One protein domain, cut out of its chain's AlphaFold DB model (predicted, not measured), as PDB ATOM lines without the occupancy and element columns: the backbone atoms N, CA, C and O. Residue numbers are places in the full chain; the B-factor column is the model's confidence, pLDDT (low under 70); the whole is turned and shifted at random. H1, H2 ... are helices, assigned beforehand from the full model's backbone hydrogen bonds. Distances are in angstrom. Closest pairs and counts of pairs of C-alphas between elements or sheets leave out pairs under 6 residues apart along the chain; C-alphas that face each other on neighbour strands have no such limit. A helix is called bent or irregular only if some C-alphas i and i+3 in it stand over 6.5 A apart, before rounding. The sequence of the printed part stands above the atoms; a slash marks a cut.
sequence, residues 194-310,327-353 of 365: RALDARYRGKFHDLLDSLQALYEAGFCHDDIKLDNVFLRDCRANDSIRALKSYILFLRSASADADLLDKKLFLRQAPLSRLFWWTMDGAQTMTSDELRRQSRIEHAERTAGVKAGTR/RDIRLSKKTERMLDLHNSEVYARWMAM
ATOM      1  N   ARG A 194      14.990 -22.300  71.525       74.00
ATOM      2  CA  ARG A 194      16.138 -21.394  71.641       74.00
ATOM      3  C   ARG A 194      15.931 -20.282  72.685       74.00
ATOM      4  O   ARG A 194      16.831 -20.067  73.498       74.00
ATOM      5  N   ALA A 195      14.796 -19.593  72.699       74.88
ATOM      6  CA  ALA A 195      14.520 -18.540  73.680       74.88
ATOM      7  C   ALA A 195      14.215 -19.115  75.075       74.88
ATOM      8  O   ALA A 195      14.642 -18.545  76.078       74.88
ATOM      9  N   LEU A 196      13.569 -20.283  75.139       76.12
ATOM     10  CA  LEU A 196      13.300 -20.972  76.399       76.12
ATOM     11  C   LEU A 196      14.603 -21.454  77.056       76.12
ATOM     12  O   LEU A 196      14.862 -21.166  78.223       76.12
ATOM     13  N   ASP A 197      15.468 -22.098  76.273       82.56
ATOM     14  CA  ASP A 197      16.797 -22.513  76.710       82.56
ATOM     15  C   ASP A 197      17.609 -21.318  77.224       82.56
ATOM     16  O   ASP A 197      18.110 -21.358  78.340       82.56
ATOM     17  N   ALA A 198      17.668 -20.212  76.472       82.62
ATOM     18  CA  ALA A 198      18.397 -19.009  76.886       82.62
ATOM     19  C   ALA A 198      17.880 -18.423  78.212       82.62
ATOM     20  O   ALA A 198      18.675 -18.002  79.050       82.62
ATOM     21  N   ARG A 199      16.560 -18.435  78.427       80.12
ATOM     22  CA  ARG A 199      15.936 -17.911  79.648       80.12
ATOM     23  C   ARG A 199      16.251 -18.757  80.882       80.12
ATOM     24  O   ARG A 199      16.495 -18.204  81.950       80.12
ATOM     25  N   TYR A 200      16.230 -20.081  80.745       81.31
ATOM     26  CA  TYR A 200      16.347 -20.997  81.883       81.31
ATOM     27  C   TYR A 200      17.743 -21.604  82.056       81.31
ATOM     28  O   TYR A 200      17.998 -22.234  83.081       81.31
ATOM     29  N   ARG A 201      18.677 -21.388  81.118       87.06
ATOM     30  CA  ARG A 201      20.045 -21.926  81.203       87.06
ATOM     31  C   ARG A 201      20.779 -21.468  82.461       87.06
ATOM     32  O   ARG A 201      21.427 -22.284  83.101       87.06
ATOM     33  N   GLY A 202      20.618 -20.201  82.850       81.06
ATOM     34  CA  GLY A 202      21.190 -19.688  84.098       81.06
ATOM     35  C   GLY A 202      20.649 -20.421  85.330       81.06
ATOM     36  O   GLY A 202      21.420 -20.813  86.192       81.06
ATOM     37  N   LYS A 203      19.343 -20.721  85.364       81.81
ATOM     38  CA  LYS A 203      18.721 -21.489  86.460       81.81
ATOM     39  C   LYS A 203      19.173 -22.939  86.509       81.81
ATOM     40  O   LYS A 203      19.322 -23.495  87.591       81.81
ATOM     41  N   PHE A 204      19.431 -23.533  85.351       85.12
ATOM     42  CA  PHE A 204      20.075 -24.836  85.287       85.12
ATOM     43  C   PHE A 204      21.502 -24.793  85.857       85.12
ATOM     44  O   PHE A 204      21.882 -25.694  86.596       85.12
ATOM     45  N   HIS A 205      22.279 -23.739  85.584       88.94
ATOM     46  CA  HIS A 205      23.610 -23.572  86.185       88.94
ATOM     47  C   HIS A 205      23.546 -23.343  87.699       88.94
ATOM     48  O   HIS A 205      24.301 -23.997  88.407       88.94
ATOM     49  N   ASP A 206      22.608 -22.527  88.196       75.88
ATOM     50  CA  ASP A 206      22.384 -22.331  89.641       75.88
ATOM     51  C   ASP A 206      22.120 -23.679  90.355       75.88
ATOM     52  O   ASP A 206      22.618 -23.931  91.456       75.88
ATOM     53  N   LEU A 207      21.356 -24.576  89.716       77.38
ATOM     54  CA  LEU A 207      21.101 -25.922  90.233       77.38
ATOM     55  C   LEU A 207      22.388 -26.754  90.297       77.38
ATOM     56  O   LEU A 207      22.667 -27.348  91.334       77.38
ATOM     57  N   LEU A 208      23.181 -26.787  89.221       83.81
ATOM     58  CA  LEU A 208      24.447 -27.532  89.198       83.81
ATOM     59  C   LEU A 208      25.438 -27.016  90.253       83.81
ATOM     60  O   LEU A 208      26.125 -27.818  90.880       83.81
ATOM     61  N   ASP A 209      25.461 -25.707  90.507       79.44
ATOM     62  CA  ASP A 209      26.285 -25.094  91.558       79.44
ATOM     63  C   ASP A 209      25.854 -25.556  92.947       79.44
ATOM     64  O   ASP A 209      26.686 -25.928  93.775       79.44
ATOM     65  N   SER A 210      24.542 -25.595  93.176       73.56
ATOM     66  CA  SER A 210      23.969 -26.081  94.433       73.56
ATOM     67  C   SER A 210      24.317 -27.553  94.674       73.56
ATOM     68  O   SER A 210      24.650 -27.937  95.794       73.56
ATOM     69  N   LEU A 211      24.291 -28.377  93.621       72.69
ATOM     70  CA  LEU A 211      24.695 -29.782  93.699       72.69
ATOM     71  C   LEU A 211      26.188 -29.941  93.963       72.69
ATOM     72  O   LEU A 211      26.578 -30.763  94.784       72.69
ATOM     73  N   GLN A 212      27.024 -29.134  93.312       81.31
ATOM     74  CA  GLN A 212      28.464 -29.152  93.540       81.31
ATOM     75  C   GLN A 212      28.806 -28.809  94.998       81.31
ATOM     76  O   GLN A 212      29.576 -29.531  95.631       81.31
ATOM     77  N   ALA A 213      28.179 -27.771  95.560       68.19
ATOM     78  CA  ALA A 213      28.352 -27.407  96.967       68.19
ATOM     79  C   ALA A 213      27.906 -28.536  97.918       68.19
ATOM     80  O   ALA A 213      28.558 -28.800  98.929       68.19
ATOM     81  N   LEU A 214      26.824 -29.244  97.572       59.62
ATOM     82  CA  LEU A 214      26.358 -30.409  98.322       59.62
ATOM     83  C   LEU A 214      27.399 -31.545  98.306       59.62
ATOM     84  O   LEU A 214      27.693 -32.127  99.353       59.62
ATOM     85  N   TYR A 215      28.014 -31.810  97.147       80.38
ATOM     86  CA  TYR A 215      29.050 -32.837  96.993       80.38
ATOM     87  C   TYR A 215      30.328 -32.514  97.763       80.38
ATOM     88  O   TYR A 215      30.933 -33.419  98.343       80.38
ATOM     89  N   GLU A 216      30.740 -31.246  97.768       73.44
ATOM     90  CA  GLU A 216      31.898 -30.754  98.526       73.44
ATOM     91  C   GLU A 216      31.682 -30.885 100.035       73.44
ATOM     92  O   GLU A 216      32.617 -31.203 100.768       73.44
ATOM     93  N   ALA A 217      30.434 -30.751 100.488       63.81
ATOM     94  CA  ALA A 217      30.032 -31.039 101.861       63.81
ATOM     95  C   ALA A 217      29.915 -32.550 102.169       63.81
ATOM     96  O   ALA A 217      29.613 -32.922 103.301       63.81
ATOM     97  N   GLY A 218      30.173 -33.427 101.192       65.38
ATOM     98  CA  GLY A 218      30.152 -34.882 101.358       65.38
ATOM     99  C   GLY A 218      28.771 -35.526 101.212       65.38
ATOM    100  O   GLY A 218      28.627 -36.706 101.522       65.38
ATOM    101  N   PHE A 219      27.771 -34.786 100.728       58.44
ATOM    102  CA  PHE A 219      26.399 -35.267 100.566       58.44
ATOM    103  C   PHE A 219      26.042 -35.465  99.091       58.44
ATOM    104  O   PHE A 219      26.562 -34.772  98.226       58.44
ATOM    105  N   CYS A 220      25.129 -36.393  98.806       67.62
ATOM    106  CA  CYS A 220      24.442 -36.515  97.519       67.62
ATOM    107  C   CYS A 220      22.972 -36.127  97.706       67.62
ATOM    108  O   CYS A 220      22.438 -36.242  98.810       67.62
ATOM    109  N   HIS A 221      22.327 -35.624  96.654       71.62
ATOM    110  CA  HIS A 221      20.911 -35.278  96.723       71.62
ATOM    111  C   HIS A 221      20.049 -36.538  96.586       71.62
ATOM    112  O   HIS A 221      19.025 -36.642  97.258       71.62
ATOM    113  N   ASP A 222      20.441 -37.478  95.717       61.19
ATOM    114  CA  ASP A 222      19.822 -38.792  95.447       61.19
ATOM    115  C   ASP A 222      18.345 -38.772  94.993       61.19
ATOM    116  O   ASP A 222      17.837 -39.771  94.477       61.19
ATOM    117  N   ASP A 223      17.648 -37.634  95.093       59.84
ATOM    118  CA  ASP A 223      16.229 -37.479  94.745       59.84
ATOM    119  C   ASP A 223      15.927 -36.379  93.705       59.84
ATOM    120  O   ASP A 223      14.853 -35.777  93.699       59.84
ATOM    121  N   ILE A 224      16.855 -36.093  92.785       60.91
ATOM    122  CA  ILE A 224      16.582 -35.180  91.656       60.91
ATOM    123  C   ILE A 224      15.734 -35.911  90.602       60.91
ATOM    124  O   ILE A 224      16.261 -36.567  89.718       60.91
ATOM    125  N   LYS A 225      14.403 -35.885  90.670       59.25
ATOM    126  CA  LYS A 225      13.522 -36.693  89.775       59.25
ATOM    127  C   LYS A 225      13.613 -36.206  88.318       59.25
ATOM    128  O   LYS A 225      13.640 -34.998  88.108       59.25
ATOM    129  N   LEU A 226      13.725 -37.068  87.291       43.41
ATOM    130  CA  LEU A 226      12.780 -38.142  86.923       43.41
ATOM    131  C   LEU A 226      13.416 -39.548  86.745       43.41
ATOM    132  O   LEU A 226      14.211 -39.776  85.840       43.41
ATOM    133  N   ASP A 227      13.042 -40.426  87.681       43.69
ATOM    134  CA  ASP A 227      13.063 -41.899  87.794       43.69
ATOM    135  C   ASP A 227      14.219 -42.749  87.192       43.69
ATOM    136  O   ASP A 227      14.227 -43.123  86.026       43.69
ATOM    137  N   ASN A 228      15.113 -43.165  88.111       47.28
ATOM    138  CA  ASN A 228      15.988 -44.357  88.152       47.28
ATOM    139  C   ASN A 228      17.096 -44.569  87.100       47.28
ATOM    140  O   ASN A 228      17.217 -45.639  86.504       47.28
ATOM    141  N   VAL A 229      18.046 -43.628  87.037       45.09
ATOM    142  CA  VAL A 229      19.427 -43.930  86.616       45.09
ATOM    143  C   VAL A 229      20.238 -44.338  87.856       45.09
ATOM    144  O   VAL A 229      20.478 -43.505  88.724       45.09
ATOM    145  N   PHE A 230      20.640 -45.611  87.949       50.25
ATOM    146  CA  PHE A 230      21.476 -46.135  89.040       50.25
ATOM    147  C   PHE A 230      22.928 -46.326  88.579       50.25
ATOM    148  O   PHE A 230      23.376 -47.443  88.315       50.25
ATOM    149  N   LEU A 231      23.687 -45.242  88.455       54.91
ATOM    150  CA  LEU A 231      25.148 -45.328  88.412       54.91
ATOM    151  C   LEU A 231      25.694 -45.571  89.817       54.91
ATOM    152  O   LEU A 231      25.059 -45.239  90.818       54.91
ATOM    153  N   ARG A 232      26.896 -46.150  89.882       59.50
ATOM    154  CA  ARG A 232      27.593 -46.423  91.149       59.50
ATOM    155  C   ARG A 232      27.956 -45.149  91.913       59.50
ATOM    156  O   ARG A 232      28.091 -45.210  93.128       59.50
ATOM    157  N   ASP A 233      28.120 -44.032  91.206       73.88
ATOM    158  CA  ASP A 233      28.396 -42.719  91.786       73.88
ATOM    159  C   ASP A 233      27.109 -41.876  91.830       73.88
ATOM    160  O   ASP A 233      26.520 -41.557  90.792       73.88
ATOM    161  N   CYS A 234      26.674 -41.510  93.038       73.94
ATOM    162  CA  CYS A 234      25.492 -40.676  93.254       73.94
ATOM    163  C   CYS A 234      25.638 -39.262  92.678       73.94
ATOM    164  O   CYS A 234      24.660 -38.684  92.208       73.94
ATOM    165  N   ARG A 235      26.863 -38.728  92.605       80.25
ATOM    166  CA  ARG A 235      27.137 -37.405  92.023       80.25
ATOM    167  C   ARG A 235      26.882 -37.406  90.520       80.25
ATOM    168  O   ARG A 235      26.265 -36.487  89.977       80.25
ATOM    169  N   ALA A 236      27.302 -38.485  89.867       81.75
ATOM    170  CA  ALA A 236      27.036 -38.716  88.458       81.75
ATOM    171  C   ALA A 236      25.539 -38.898  88.182       81.75
ATOM    172  O   ALA A 236      25.016 -38.319  87.227       81.75
ATOM    173  N   ASN A 237      24.827 -39.620  89.053       77.94
ATOM    174  CA  ASN A 237      23.374 -39.766  88.953       77.94
ATOM    175  C   ASN A 237      22.655 -38.424  89.026       77.94
ATOM    176  O   ASN A 237      21.863 -38.104  88.142       77.94
ATOM    177  N   ASP A 238      22.940 -37.635  90.054       78.62
ATOM    178  CA  ASP A 238      22.321 -36.332  90.267       78.62
ATOM    179  C   ASP A 238      22.593 -35.375  89.093       78.62
ATOM    180  O   ASP A 238      21.672 -34.723  88.600       78.62
ATOM    181  N   SER A 239      23.823 -35.360  88.566       86.75
ATOM    182  CA  SER A 239      24.204 -34.537  87.408       86.75
ATOM    183  C   SER A 239      23.414 -34.910  86.146       86.75
ATOM    184  O   SER A 239      22.839 -34.053  85.468       86.75
ATOM    185  N   ILE A 240      23.328 -36.208  85.835       84.31
ATOM    186  CA  ILE A 240      22.589 -36.705  84.666       84.31
ATOM    187  C   ILE A 240      21.095 -36.452  84.823       84.31
ATOM    188  O   ILE A 240      20.430 -36.043  83.868       84.31
ATOM    189  N   ARG A 241      20.555 -36.677  86.024       79.81
ATOM    190  CA  ARG A 241      19.142 -36.445  86.317       79.81
ATOM    191  C   ARG A 241      18.796 -34.967  86.188       79.81
ATOM    192  O   ARG A 241      17.817 -34.650  85.523       79.81
ATOM    193  N   ALA A 242      19.633 -34.065  86.700       82.69
ATOM    194  CA  ALA A 242      19.455 -32.627  86.519       82.69
ATOM    195  C   ALA A 242      19.391 -32.243  85.029       82.69
ATOM    196  O   ALA A 242      18.494 -31.497  84.623       82.69
ATOM    197  N   LEU A 243      20.286 -32.786  84.192       88.31
ATOM    198  CA  LEU A 243      20.270 -32.525  82.749       88.31
ATOM    199  C   LEU A 243      19.017 -33.082  82.061       88.31
ATOM    200  O   LEU A 243      18.388 -32.379  81.266       88.31
ATOM    201  N   LYS A 244      18.634 -34.329  82.361       83.19
ATOM    202  CA  LYS A 244      17.418 -34.952  81.815       83.19
ATOM    203  C   LYS A 244      16.174 -34.149  82.187       83.19
ATOM    204  O   LYS A 244      15.371 -33.842  81.309       83.19
ATOM    205  N   SER A 245      16.044 -33.748  83.450       77.88
ATOM    206  CA  SER A 245      14.917 -32.947  83.939       77.88
ATOM    207  C   SER A 245      14.867 -31.572  83.287       77.88
ATOM    208  O   SER A 245      13.790 -31.106  82.918       77.88
ATOM    209  N   TYR A 246      16.024 -30.951  83.056       84.06
ATOM    210  CA  TYR A 246      16.102 -29.700  82.311       84.06
ATOM    211  C   TYR A 246      15.637 -29.859  80.855       84.06
ATOM    212  O   TYR A 246      14.815 -29.076  80.385       84.06
ATOM    213  N   ILE A 247      16.094 -30.894  80.144       84.00
ATOM    214  CA  ILE A 247      15.671 -31.160  78.758       84.00
ATOM    215  C   ILE A 247      14.180 -31.492  78.688       84.00
ATOM    216  O   ILE A 247      13.500 -31.026  77.778       84.00
ATOM    217  N   LEU A 248      13.655 -32.248  79.653       79.38
ATOM    218  CA  LEU A 248      12.229 -32.560  79.743       79.38
ATOM    219  C   LEU A 248      11.384 -31.315  79.992       79.38
ATOM    220  O   LEU A 248      10.356 -31.151  79.341       79.38
ATOM    221  N   PHE A 249      11.834 -30.422  80.872       78.56
ATOM    222  CA  PHE A 249      11.209 -29.118  81.061       78.56
ATOM    223  C   PHE A 249      11.202 -28.310  79.758       78.56
ATOM    224  O   PHE A 249      10.169 -27.778  79.363       78.56
ATOM    225  N   LEU A 250      12.332 -28.257  79.045       79.50
ATOM    226  CA  LEU A 250      12.398 -27.555  77.765       79.50
ATOM    227  C   LEU A 250      11.489 -28.192  76.710       79.50
ATOM    228  O   LEU A 250      10.871 -27.474  75.934       79.50
ATOM    229  N   ARG A 251      11.388 -29.523  76.693       79.62
ATOM    230  CA  ARG A 251      10.499 -30.267  75.799       79.62
ATOM    231  C   ARG A 251       9.034 -29.961  76.080       79.62
ATOM    232  O   ARG A 251       8.293 -29.700  75.142       79.62
ATOM    233  N   SER A 252       8.622 -29.990  77.347       69.25
ATOM    234  CA  SER A 252       7.224 -29.783  77.738       69.25
ATOM    235  C   SER A 252       6.772 -28.331  77.604       69.25
ATOM    236  O   SER A 252       5.599 -28.088  77.339       69.25
ATOM    237  N   ALA A 253       7.689 -27.375  77.764       68.00
ATOM    238  CA  ALA A 253       7.395 -25.947  77.679       68.00
ATOM    239  C   ALA A 253       7.724 -25.316  76.309       68.00
ATOM    240  O   ALA A 253       7.567 -24.105  76.152       68.00
ATOM    241  N   SER A 254       8.196 -26.089  75.322       73.19
ATOM    242  CA  SER A 254       8.450 -25.581  73.966       73.19
ATOM    243  C   SER A 254       7.236 -25.756  73.050       73.19
ATOM    244  O   SER A 254       6.538 -26.762  73.117       73.19
ATOM    245  N   ALA A 255       7.050 -24.814  72.116       68.50
ATOM    246  CA  ALA A 255       6.083 -24.947  71.015       68.50
ATOM    247  C   ALA A 255       6.360 -26.137  70.096       68.50
ATOM    248  O   ALA A 255       5.449 -26.613  69.427       68.50
ATOM    249  N   ASP A 256       7.630 -26.530  69.987       74.56
ATOM    250  CA  ASP A 256       8.114 -27.416  68.934       74.56
ATOM    251  C   ASP A 256       8.954 -28.542  69.546       74.56
ATOM    252  O   ASP A 256      10.180 -28.632  69.394       74.56
ATOM    253  N   ALA A 257       8.267 -29.377  70.326       76.50
ATOM    254  CA  ALA A 257       8.847 -30.568  70.934       76.50
ATOM    255  C   ALA A 257       9.381 -31.543  69.869       76.50
ATOM    256  O   ALA A 257      10.412 -32.172  70.090       76.50
ATOM    257  N   ASP A 258       8.751 -31.612  68.693       77.44
ATOM    258  CA  ASP A 258       9.193 -32.473  67.591       77.44
ATOM    259  C   ASP A 258      10.542 -32.015  67.021       77.44
ATOM    260  O   ASP A 258      11.428 -32.837  66.755       77.44
ATOM    261  N   LEU A 259      10.757 -30.701  66.885       80.12
ATOM    262  CA  LEU A 259      12.056 -30.152  66.501       80.12
ATOM    263  C   LEU A 259      13.126 -30.417  67.559       80.12
ATOM    264  O   LEU A 259      14.268 -30.715  67.194       80.12
ATOM    265  N   LEU A 260      12.784 -30.323  68.851       83.94
ATOM    266  CA  LEU A 260      13.695 -30.721  69.924       83.94
ATOM    267  C   LEU A 260      14.047 -32.205  69.801       83.94
ATOM    268  O   LEU A 260      15.230 -32.526  69.780       83.94
ATOM    269  N   ASP A 261      13.059 -33.085  69.661       84.44
ATOM    270  CA  ASP A 261      13.242 -34.534  69.568       84.44
ATOM    271  C   ASP A 261      14.124 -34.901  68.359       84.44
ATOM    272  O   ASP A 261      15.094 -35.655  68.483       84.44
ATOM    273  N   LYS A 262      13.874 -34.283  67.195       84.44
ATOM    274  CA  LYS A 262      14.693 -34.435  65.980       84.44
ATOM    275  C   LYS A 262      16.127 -33.966  66.197       84.44
ATOM    276  O   LYS A 262      17.065 -34.705  65.896       84.44
ATOM    277  N   LYS A 263      16.323 -32.759  66.732       84.69
ATOM    278  CA  LYS A 263      17.665 -32.207  66.972       84.69
ATOM    279  C   LYS A 263      18.419 -32.972  68.055       84.69
ATOM    280  O   LYS A 263      19.634 -33.115  67.932       84.69
ATOM    281  N   LEU A 264      17.711 -33.468  69.071       86.31
ATOM    282  CA  LEU A 264      18.247 -34.296  70.145       86.31
ATOM    283  C   LEU A 264      18.761 -35.624  69.595       86.31
ATOM    284  O   LEU A 264      19.892 -35.985  69.899       86.31
ATOM    285  N   PHE A 265      18.007 -36.302  68.730       81.69
ATOM    286  CA  PHE A 265      18.461 -37.546  68.103       81.69
ATOM    287  C   PHE A 265      19.621 -37.355  67.128       81.69
ATOM    288  O   PHE A 265      20.526 -38.184  67.085       81.69
ATOM    289  N   LEU A 266      19.607 -36.274  66.346       82.44
ATOM    290  CA  LEU A 266      20.601 -36.048  65.296       82.44
ATOM    291  C   LEU A 266      21.951 -35.518  65.803       82.44
ATOM    292  O   LEU A 266      22.853 -35.340  64.991       82.44
ATOM    293  N   ARG A 267      22.122 -35.256  67.109       83.31
ATOM    294  CA  ARG A 267      23.355 -34.665  67.682       83.31
ATOM    295  C   ARG A 267      23.712 -33.278  67.121       83.31
ATOM    296  O   ARG A 267      24.852 -32.841  67.213       83.31
ATOM    297  N   GLN A 268      22.745 -32.572  66.531       77.94
ATOM    298  CA  GLN A 268      23.006 -31.358  65.739       77.94
ATOM    299  C   GLN A 268      22.935 -30.064  66.555       77.94
ATOM    300  O   GLN A 268      23.636 -29.102  66.249       77.94
ATOM    301  N   ALA A 269      22.096 -30.017  67.593       82.75
ATOM    302  CA  ALA A 269      21.944 -28.821  68.419       82.75
ATOM    303  C   ALA A 269      22.934 -28.797  69.594       82.75
ATOM    304  O   ALA A 269      23.226 -29.860  70.139       82.75
ATOM    305  N   PRO A 270      23.342 -27.614  70.088       86.56
ATOM    306  CA  PRO A 270      24.202 -27.508  71.269       86.56
ATOM    307  C   PRO A 270      23.672 -28.260  72.499       86.56
ATOM    308  O   PRO A 270      24.404 -28.983  73.164       86.56
ATOM    309  N   LEU A 271      22.360 -28.177  72.761       88.31
ATOM    310  CA  LEU A 271      21.720 -28.933  73.847       88.31
ATOM    311  C   LEU A 271      21.777 -30.454  73.614       88.31
ATOM    312  O   LEU A 271      21.892 -31.224  74.562       88.31
ATOM    313  N   SER A 272      21.719 -30.887  72.354       88.69
ATOM    314  CA  SER A 272      21.839 -32.298  71.985       88.69
ATOM    315  C   SER A 272      23.267 -32.811  72.150       88.69
ATOM    316  O   SER A 272      23.463 -33.881  72.719       88.69
ATOM    317  N   ARG A 273      24.268 -32.041  71.709       90.81
ATOM    318  CA  ARG A 273      25.681 -32.381  71.909       90.81
ATOM    319  C   ARG A 273      26.021 -32.467  73.387       90.81
ATOM    320  O   ARG A 273      26.578 -33.477  73.798       90.81
ATOM    321  N   LEU A 274      25.571 -31.493  74.186       92.69
ATOM    322  CA  LEU A 274      25.690 -31.537  75.642       92.69
ATOM    323  C   LEU A 274      25.093 -32.823  76.218       92.69
ATOM    324  O   LEU A 274      25.749 -33.495  77.007       92.69
ATOM    325  N   PHE A 275      23.871 -33.184  75.813       91.50
ATOM    326  CA  PHE A 275      23.229 -34.414  76.267       91.50
ATOM    327  C   PHE A 275      24.061 -35.652  75.934       91.50
ATOM    328  O   PHE A 275      24.365 -36.440  76.823       91.50
ATOM    329  N   TRP A 276      24.450 -35.827  74.672       90.25
ATOM    330  CA  TRP A 276      25.154 -37.035  74.250       90.25
ATOM    331  C   TRP A 276      26.559 -37.131  74.823       90.25
ATOM    332  O   TRP A 276      26.925 -38.199  75.294       90.25
ATOM    333  N   TRP A 277      27.292 -36.021  74.880       93.06
ATOM    334  CA  TRP A 277      28.568 -35.956  75.584       93.06
ATOM    335  C   TRP A 277      28.413 -36.347  77.060       93.06
ATOM    336  O   TRP A 277      29.193 -37.141  77.579       93.06
ATOM    337  N   THR A 278      27.349 -35.869  77.718       91.12
ATOM    338  CA  THR A 278      27.068 -36.210  79.120       91.12
ATOM    339  C   THR A 278      26.772 -37.699  79.287       91.12
ATOM    340  O   THR A 278      27.242 -38.319  80.238       91.12
ATOM    341  N   MET A 279      26.008 -38.288  78.364       87.62
ATOM    342  CA  MET A 279      25.695 -39.717  78.392       87.62
ATOM    343  C   MET A 279      26.912 -40.594  78.068       87.62
ATOM    344  O   MET A 279      27.062 -41.653  78.672       87.62
ATOM    345  N   ASP A 280      27.790 -40.153  77.165       87.38
ATOM    346  CA  ASP A 280      29.033 -40.853  76.824       87.38
ATOM    347  C   ASP A 280      29.993 -40.878  78.040       87.38
ATOM    348  O   ASP A 280      30.662 -41.881  78.286       87.38
ATOM    349  N   GLY A 281      29.995 -39.817  78.860       85.19
ATOM    350  CA  GLY A 281      30.746 -39.704  80.120       85.19
ATOM    351  C   GLY A 281      29.965 -40.063  81.391       85.19
ATOM    352  O   GLY A 281      30.376 -39.676  82.485       85.19
ATOM    353  N   ALA A 282      28.834 -40.769  81.274       84.12
ATOM    354  CA  ALA A 282      27.843 -40.868  82.346       84.12
ATOM    355  C   ALA A 282      28.417 -41.344  83.691       84.12
ATOM    356  O   ALA A 282      28.105 -40.766  84.720       84.12
ATOM    357  N   GLN A 283      29.273 -42.369  83.702       79.25
ATOM    358  CA  GLN A 283      29.714 -43.032  84.940       79.25
ATOM    359  C   GLN A 283      30.535 -42.152  85.890       79.25
ATOM    360  O   GLN A 283      30.608 -42.462  87.075       79.25
ATOM    361  N   THR A 284      31.160 -41.095  85.376       85.50
ATOM    362  CA  THR A 284      32.076 -40.226  86.131       85.50
ATOM    363  C   THR A 284      31.684 -38.756  86.021       85.50
ATOM    364  O   THR A 284      32.500 -37.876  86.288       85.50
ATOM    365  N   MET A 285      30.462 -38.476  85.565       90.38
ATOM    366  CA  MET A 285      30.002 -37.114  85.341       90.38
ATOM    367  C   MET A 285      29.908 -36.348  86.663       90.38
ATOM    368  O   MET A 285      29.394 -36.865  87.649       90.38
ATOM    369  N   THR A 286      30.361 -35.096  86.680       90.69
ATOM    370  CA  THR A 286      30.199 -34.206  87.839       90.69
ATOM    371  C   THR A 286      29.392 -32.973  87.460       90.69
ATOM    372  O   THR A 286      29.337 -32.588  86.288       90.69
ATOM    373  N   SER A 287      28.791 -32.320  88.456       86.56
ATOM    374  CA  SER A 287      28.018 -31.096  88.235       86.56
ATOM    375  C   SER A 287      28.888 -29.958  87.697       86.56
ATOM    376  O   SER A 287      28.431 -29.225  86.819       86.56
ATOM    377  N   ASP A 288      30.143 -29.825  88.153       91.31
ATOM    378  CA  ASP A 288      31.066 -28.812  87.615       91.31
ATOM    379  C   ASP A 288      31.416 -29.080  86.147       91.31
ATOM    380  O   ASP A 288      31.337 -28.176  85.315       91.31
ATOM    381  N   GLU A 289      31.737 -30.329  85.812       93.44
ATOM    382  CA  GLU A 289      32.113 -30.736  84.456       93.44
ATOM    383  C   GLU A 289      30.941 -30.541  83.480       93.44
ATOM    384  O   GLU A 289      31.072 -29.886  82.441       93.44
ATOM    385  N   LEU A 290      29.739 -30.966  83.882       94.44
ATOM    386  CA  LEU A 290      28.501 -30.728  83.143       94.44
ATOM    387  C   LEU A 290      28.210 -29.230  82.960       94.44
ATOM    388  O   LEU A 290      27.806 -28.786  81.879       94.44
ATOM    389  N   ARG A 291      28.419 -28.419  84.000       94.19
ATOM    390  CA  ARG A 291      28.220 -26.965  83.947       94.19
ATOM    391  C   ARG A 291      29.199 -26.301  82.985       94.19
ATOM    392  O   ARG A 291      28.773 -25.464  82.185       94.19
ATOM    393  N   ARG A 292      30.487 -26.656  83.044       92.81
ATOM    394  CA  ARG A 292      31.529 -26.135  82.143       92.81
ATOM    395  C   ARG A 292      31.196 -26.450  80.694       92.81
ATOM    396  O   ARG A 292      31.125 -25.526  79.884       92.81
ATOM    397  N   GLN A 293      30.878 -27.706  80.391       93.94
ATOM    398  CA  GLN A 293      30.507 -28.095  79.035       93.94
ATOM    399  C   GLN A 293      29.229 -27.390  78.567       93.94
ATOM    400  O   GLN A 293      29.154 -26.903  77.441       93.94
ATOM    401  N   SER A 294      28.237 -27.242  79.451       92.94
ATOM    402  CA  SER A 294      27.006 -26.499  79.161       92.94
ATOM    403  C   SER A 294      27.280 -25.038  78.788       92.94
ATOM    404  O   SER A 294      26.584 -24.492  77.932       92.94
ATOM    405  N   ARG A 295      28.303 -24.402  79.382       91.31
ATOM    406  CA  ARG A 295      28.746 -23.049  79.006       91.31
ATOM    407  C   ARG A 295      29.441 -23.027  77.648       91.31
ATOM    408  O   ARG A 295      29.143 -22.124  76.875       91.31
ATOM    409  N   ILE A 296      30.309 -23.994  77.349       88.31
ATOM    410  CA  ILE A 296      31.015 -24.090  76.058       88.31
ATOM    411  C   ILE A 296      30.003 -24.229  74.916       88.31
ATOM    412  O   ILE A 296      29.946 -23.378  74.030       88.31
ATOM    413  N   GLU A 297      29.114 -25.219  75.008       86.44
ATOM    414  CA  GLU A 297      28.070 -25.465  74.005       86.44
ATOM    415  C   GLU A 297      27.129 -24.257  73.845       86.44
ATOM    416  O   GLU A 297      26.658 -23.943  72.749       86.44
ATOM    417  N   HIS A 298      26.855 -23.530  74.933       81.50
ATOM    418  CA  HIS A 298      26.037 -22.320  74.876       81.50
ATOM    419  C   HIS A 298      26.786 -21.104  74.301       81.50
ATOM    420  O   HIS A 298      26.163 -20.277  73.640       81.50
ATOM    421  N   ALA A 299      28.097 -20.988  74.522       73.56
ATOM    422  CA  ALA A 299      28.926 -19.879  74.048       73.56
ATOM    423  C   ALA A 299      29.237 -19.975  72.546       73.56
ATOM    424  O   ALA A 299      29.163 -18.966  71.842       73.56
ATOM    425  N   GLU A 300      29.502 -21.180  72.033       62.25
ATOM    426  CA  GLU A 300      29.650 -21.426  70.588       62.25
ATOM    427  C   GLU A 300      28.410 -20.964  69.808       62.25
ATOM    428  O   GLU A 300      28.502 -20.402  68.715       62.25
ATOM    429  N   ARG A 301      27.229 -21.102  70.418       66.19
ATOM    430  CA  ARG A 301      25.963 -20.613  69.873       66.19
ATOM    431  C   ARG A 301      25.875 -19.085  69.843       66.19
ATOM    432  O   ARG A 301      25.406 -18.534  68.849       66.19
ATOM    433  N   THR A 302      26.285 -18.376  70.895       59.31
ATOM    434  CA  THR A 302      26.269 -16.898  70.906       59.31
ATOM    435  C   THR A 302      27.327 -16.301  69.980       59.31
ATOM    436  O   THR A 302      27.102 -15.226  69.423       59.31
ATOM    437  N   ALA A 303      28.449 -16.997  69.775       57.81
ATOM    438  CA  ALA A 303      29.483 -16.615  68.817       57.81
ATOM    439  C   ALA A 303      29.023 -16.801  67.360       57.81
ATOM    440  O   ALA A 303      29.184 -15.883  66.557       57.81
ATOM    441  N   GLY A 304      28.360 -17.918  67.032       53.34
ATOM    442  CA  GLY A 304      27.800 -18.163  65.695       53.34
ATOM    443  C   GLY A 304      26.728 -17.150  65.272       53.34
ATOM    444  O   GLY A 304      26.675 -16.760  64.112       53.34
ATOM    445  N   VAL A 305      25.930 -16.643  66.222       53.09
ATOM    446  CA  VAL A 305      24.930 -15.586  65.967       53.09
ATOM    447  C   VAL A 305      25.581 -14.220  65.696       53.09
ATOM    448  O   VAL A 305      25.041 -13.427  64.929       53.09
ATOM    449  N   LYS A 306      26.743 -13.933  66.299       47.00
ATOM    450  CA  LYS A 306      27.475 -12.667  66.106       47.00
ATOM    451  C   LYS A 306      28.384 -12.667  64.874       47.00
ATOM    452  O   LYS A 306      28.646 -11.600  64.333       47.00
ATOM    453  N   ALA A 307      28.839 -13.831  64.416       46.88
ATOM    454  CA  ALA A 307      29.769 -13.962  63.290       46.88
ATOM    455  C   ALA A 307      29.118 -13.818  61.898       46.88
ATOM    456  O   ALA A 307      29.777 -14.059  60.890       46.88
ATOM    457  N   GLY A 308      27.838 -13.438  61.802       38.66
ATOM    458  CA  GLY A 308      27.168 -13.218  60.513       38.66
ATOM    459  C   GLY A 308      26.966 -14.486  59.676       38.66
ATOM    460  O   GLY A 308      26.415 -14.417  58.577       38.66
ATOM    461  N   THR A 309      27.348 -15.656  60.185       36.59
ATOM    462  CA  THR A 309      26.979 -16.930  59.588       36.59
ATOM    463  C   THR A 309      25.483 -17.093  59.809       36.59
ATOM    464  O   THR A 309      25.034 -17.419  60.908       36.59
ATOM    465  N   ARG A 310      24.691 -16.849  58.758       37.69
ATOM    466  CA  ARG A 310      23.385 -17.489  58.612       37.69
ATOM    467  C   ARG A 310      23.634 -18.983  58.804       37.69
ATOM    468  O   ARG A 310      24.000 -19.683  57.865       37.69
ATOM    469  N   ARG A 327       6.050 -41.732  61.473       49.62
ATOM    470  CA  ARG A 327       7.500 -41.548  61.674       49.62
ATOM    471  C   ARG A 327       7.797 -40.647  62.876       49.62
ATOM    472  O   ARG A 327       8.682 -40.982  63.664       49.62
ATOM    473  N   ASP A 328       6.992 -39.608  63.069       53.75
ATOM    474  CA  ASP A 328       7.172 -38.608  64.130       53.75
ATOM    475  C   ASP A 328       6.701 -39.137  65.496       53.75
ATOM    476  O   ASP A 328       7.416 -39.027  66.490       53.75
ATOM    477  N   ILE A 329       5.601 -39.902  65.527       56.50
ATOM    478  CA  ILE A 329       5.144 -40.608  66.741       56.50
ATOM    479  C   ILE A 329       6.198 -41.616  67.239       56.50
ATOM    480  O   ILE A 329       6.370 -41.810  68.444       56.50
ATOM    481  N   ARG A 330       6.933 -42.274  66.327       68.88
ATOM    482  CA  ARG A 330       8.031 -43.181  66.713       68.88
ATOM    483  C   ARG A 330       9.220 -42.423  67.290       68.88
ATOM    484  O   ARG A 330       9.884 -42.975  68.163       68.88
ATOM    485  N   LEU A 331       9.512 -41.223  66.796       73.06
ATOM    486  CA  LEU A 331      10.627 -40.413  67.274       73.06
ATOM    487  C   LEU A 331      10.343 -39.866  68.674       73.06
ATOM    488  O   LEU A 331      11.143 -40.101  69.570       73.06
ATOM    489  N   SER A 332       9.163 -39.281  68.880       68.50
ATOM    490  CA  SER A 332       8.713 -38.790  70.187       68.50
ATOM    491  C   SER A 332       8.743 -39.890  71.257       68.50
ATOM    492  O   SER A 332       9.408 -39.751  72.283       68.50
ATOM    493  N   LYS A 333       8.188 -41.077  70.961       70.56
ATOM    494  CA  LYS A 333       8.269 -42.240  71.867       70.56
ATOM    495  C   LYS A 333       9.698 -42.733  72.110       70.56
ATOM    496  O   LYS A 333       9.987 -43.265  73.181       70.56
ATOM    497  N   LYS A 334      10.594 -42.625  71.125       75.88
ATOM    498  CA  LYS A 334      12.013 -42.971  71.303       75.88
ATOM    499  C   LYS A 334      12.719 -41.950  72.193       75.88
ATOM    500  O   LYS A 334      13.518 -42.371  73.023       75.88
ATOM    501  N   THR A 335      12.402 -40.662  72.066       69.94
ATOM    502  CA  THR A 335      12.945 -39.607  72.930       69.94
ATOM    503  C   THR A 335      12.494 -39.811  74.369       69.94
ATOM    504  O   THR A 335      13.310 -39.766  75.279       69.94
ATOM    505  N   GLU A 336      11.222 -40.145  74.581       68.31
ATOM    506  CA  GLU A 336      10.675 -40.434  75.911       68.31
ATOM    507  C   GLU A 336      11.330 -41.648  76.579       68.31
ATOM    508  O   GLU A 336      11.660 -41.598  77.762       68.31
ATOM    509  N   ARG A 337      11.586 -42.724  75.823       69.25
ATOM    510  CA  ARG A 337      12.337 -43.889  76.328       69.25
ATOM    511  C   ARG A 337      13.803 -43.566  76.602       69.25
ATOM    512  O   ARG A 337      14.364 -44.066  77.562       69.25
ATOM    513  N   MET A 338      14.426 -42.741  75.767       71.19
ATOM    514  CA  MET A 338      15.822 -42.317  75.917       71.19
ATOM    515  C   MET A 338      16.022 -41.389  77.125       71.19
ATOM    516  O   MET A 338      17.039 -41.470  77.813       71.19
ATOM    517  N   LEU A 339      15.037 -40.537  77.409       68.69
ATOM    518  CA  LEU A 339      14.980 -39.721  78.622       68.69
ATOM    519  C   LEU A 339      14.537 -40.533  79.856       68.69
ATOM    520  O   LEU A 339      14.601 -40.008  80.961       68.69
ATOM    521  N   ASP A 340      14.220 -41.819  79.670       62.44
ATOM    522  CA  ASP A 340      13.880 -42.818  80.689       62.44
ATOM    523  C   ASP A 340      12.602 -42.502  81.487       62.44
ATOM    524  O   ASP A 340      12.534 -42.619  82.703       62.44
ATOM    525  N   LEU A 341      11.539 -42.100  80.783       52.38
ATOM    526  CA  LEU A 341      10.237 -41.769  81.385       52.38
ATOM    527  C   LEU A 341       9.393 -42.988  81.809       52.38
ATOM    528  O   LEU A 341       8.211 -42.840  82.133       52.38
ATOM    529  N   HIS A 342       9.931 -44.208  81.743       44.69
ATOM    530  CA  HIS A 342       9.139 -45.429  81.903       44.69
ATOM    531  C   HIS A 342       9.704 -46.374  82.956       44.69
ATOM    532  O   HIS A 342      10.014 -47.521  82.672       44.69
ATOM    533  N   ASN A 343       9.753 -45.897  84.195       38.19
ATOM    534  CA  ASN A 343       9.638 -46.741  85.379       38.19
ATOM    535  C   ASN A 343       8.885 -45.958  86.445       38.19
ATOM    536  O   ASN A 343       9.440 -45.509  87.444       38.19
ATOM    537  N   SER A 344       7.592 -45.764  86.194       41.47
ATOM    538  CA  SER A 344       6.728 -45.208  87.214       41.47
ATOM    539  C   SER A 344       6.721 -46.157  88.409       41.47
ATOM    540  O   SER A 344       6.498 -47.364  88.289       41.47
ATOM    541  N   GLU A 345       6.894 -45.575  89.587       41.19
ATOM    542  CA  GLU A 345       6.522 -46.102  90.896       41.19
ATOM    543  C   GLU A 345       5.102 -46.718  90.952       41.19
ATOM    544  O   GLU A 345       4.632 -47.004  92.037       41.19
ATOM    545  N   VAL A 346       4.355 -46.921  89.859       41.00
ATOM    546  CA  VAL A 346       2.984 -47.445  89.879       41.00
ATOM    547  C   VAL A 346       2.924 -48.827  90.513       41.00
ATOM    548  O   VAL A 346       2.059 -49.027  91.354       41.00
ATOM    549  N   TYR A 347       3.844 -49.746  90.196       37.09
ATOM    550  CA  TYR A 347       3.829 -51.091  90.787       37.09
ATOM    551  C   TYR A 347       4.309 -51.086  92.249       37.09
ATOM    552  O   TYR A 347       3.690 -51.708  93.104       37.09
ATOM    553  N   ALA A 348       5.349 -50.308  92.574       38.78
ATOM    554  CA  ALA A 348       5.841 -50.153  93.947       38.78
ATOM    555  C   ALA A 348       4.845 -49.397  94.848       38.78
ATOM    556  O   ALA A 348       4.632 -49.785  95.994       38.78
ATOM    557  N   ARG A 349       4.164 -48.372  94.318       44.62
ATOM    558  CA  ARG A 349       3.035 -47.693  94.963       44.62
ATOM    559  C   ARG A 349       1.855 -48.629  95.089       44.62
ATOM    560  O   ARG A 349       1.296 -48.672  96.162       44.62
ATOM    561  N   TRP A 350       1.486 -49.410  94.077       40.69
ATOM    562  CA  TRP A 350       0.388 -50.370  94.217       40.69
ATOM    563  C   TRP A 350       0.668 -51.413  95.299       40.69
ATOM    564  O   TRP A 350      -0.202 -51.682  96.121       40.69
ATOM    565  N   MET A 351       1.898 -51.921  95.368       38.06
ATOM    566  CA  MET A 351       2.320 -52.849  96.420       38.06
ATOM    567  C   MET A 351       2.383 -52.172  97.803       38.06
ATOM    568  O   MET A 351       2.014 -52.788  98.797       38.06
ATOM    569  N   ALA A 352       2.769 -50.892  97.883       37.03
ATOM    570  CA  ALA A 352       2.789 -50.123  99.133       37.03
ATOM    571  C   ALA A 352       1.401 -49.615  99.577       37.03
ATOM    572  O   ALA A 352       1.139 -49.505 100.771       37.03
ATOM    573  N   MET A 353       0.501 -49.316  98.636       37.28
ATOM    574  CA  MET A 353      -0.850 -48.802  98.883       37.28
ATOM    575  C   MET A 353      -1.839 -49.936  99.168       37.28
ATOM    576  O   MET A 353      -2.691 -49.792 100.040       37.28
TER     577      MET A 353
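AT A GLANCE: This is residues 194 to 310 and 327 to 353 of the 365 residues of an uncharacterized protein of Bimuria novae-zelandiae CBS 107.79 (UniProt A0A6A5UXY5). Four helices, H1, H2, H4 and H5, stand side by side in an up-and-down bundle, an uneven one in which H1 and H5 meet only along part of their lengths; H3 packs on H4 at one end of it, and H6 crosses H3 on the side away from H4. H7, residues 346 to 353, sticks out, and so do residues 302 to 310 with the last turns of H5. The printed part has 144 residues with seven named helices, H1 to H7 in that order along the chain, and no named strand; the class is all helix. The whole is compact, with a radius of gyration of the C-alphas of 16.2 A, and the C-alphas span 58 by 43 by 25 A.

IN THESE COORDINATES: Find C-alpha 194 at (16.138, -21.394, 71.641); from there H1, residues 194 to 216, the longest helix with 23 residues, runs 32.5 A to C-alpha 216 at (31.898, -30.754, 98.526). Look near residue 201 for a kink of 39 degrees; H1 is irregular there, with C-alphas 199 and 202 lying 7.1 A apart. Next comes H2, residues 234 to 253, 28.1 A long. H3 is residues 257 to 265, and H4 is residues 270 to 280, 15.2 A long. H5, residues 287 to 306, covers 28.8 A. After the cut, H6 is residues 327 to 338, 16.5 A long, and H7 is residues 346 to 353, ending with C-alpha 353 at (-0.850, -48.802, 98.883).

HOW THE PARTS SIT: Start with the bundle of H1, H2, H4 and H5, up and down, each helix running against the one before it. H1 and H2 form a helical hairpin: they touch, opposite ways at a shallow tilt of 19 degrees, and their closest C-alphas are those of Asp 197 and Leu 250, 6.8 A apart. H1 touches H5 with residues 205 to 212 alone, at a shallow tilt of 24 degrees; look at the C-alphas of Leu 208 and Ser 287, the closest, 5.1 A apart. H4 and H5, also a helical hairpin, touch at a shallow tilt of 29 degrees, with the C-alphas of Pro 270 and Glu 297 closest at 5.2 A. H2 and H4 only just touch, with 3 pairs of C-alphas within 8 A, the closest those of Ile 240 and Thr 278 at 7.1 A. Moving outward, H3 touches H4 at a steep tilt of 48 degrees, where the C-alphas of Leu 264 and Ser 272 come closest, 4.5 A apart. H6 touches H3 at a steep tilt of 67 degrees, and the closest C-alphas, those of Asp 261 and Thr 335, are 6.1 A apart. H7 touches no helix. In H2, H3, H4, H6 and H7 every O i to N i+4 pair is within hydrogen-bond range; in H1 it is 17 of 19, in H5 15 of 16.

THE WHOLE: The two C-alphas farthest apart are those of Gly 308 and Met 353, 59.4 A. Without the stretches that stand free, residues 302 to 310 and 346 to 353, the body has 127 residues and spans 46 by 37 by 24 A. Residues 311 to 326 are not printed, and C-alphas 310 and 327 are 29.0 A apart across this cut. Of the links that are printed whole, H1 to H2 is long, with 17 residues, 217 to 233. The mean pLDDT of the printed part is 71.9; 54 residues are under 70, among them 222 to 232, 300 to 310 and 339 to 353, and the mean of H7 is 39.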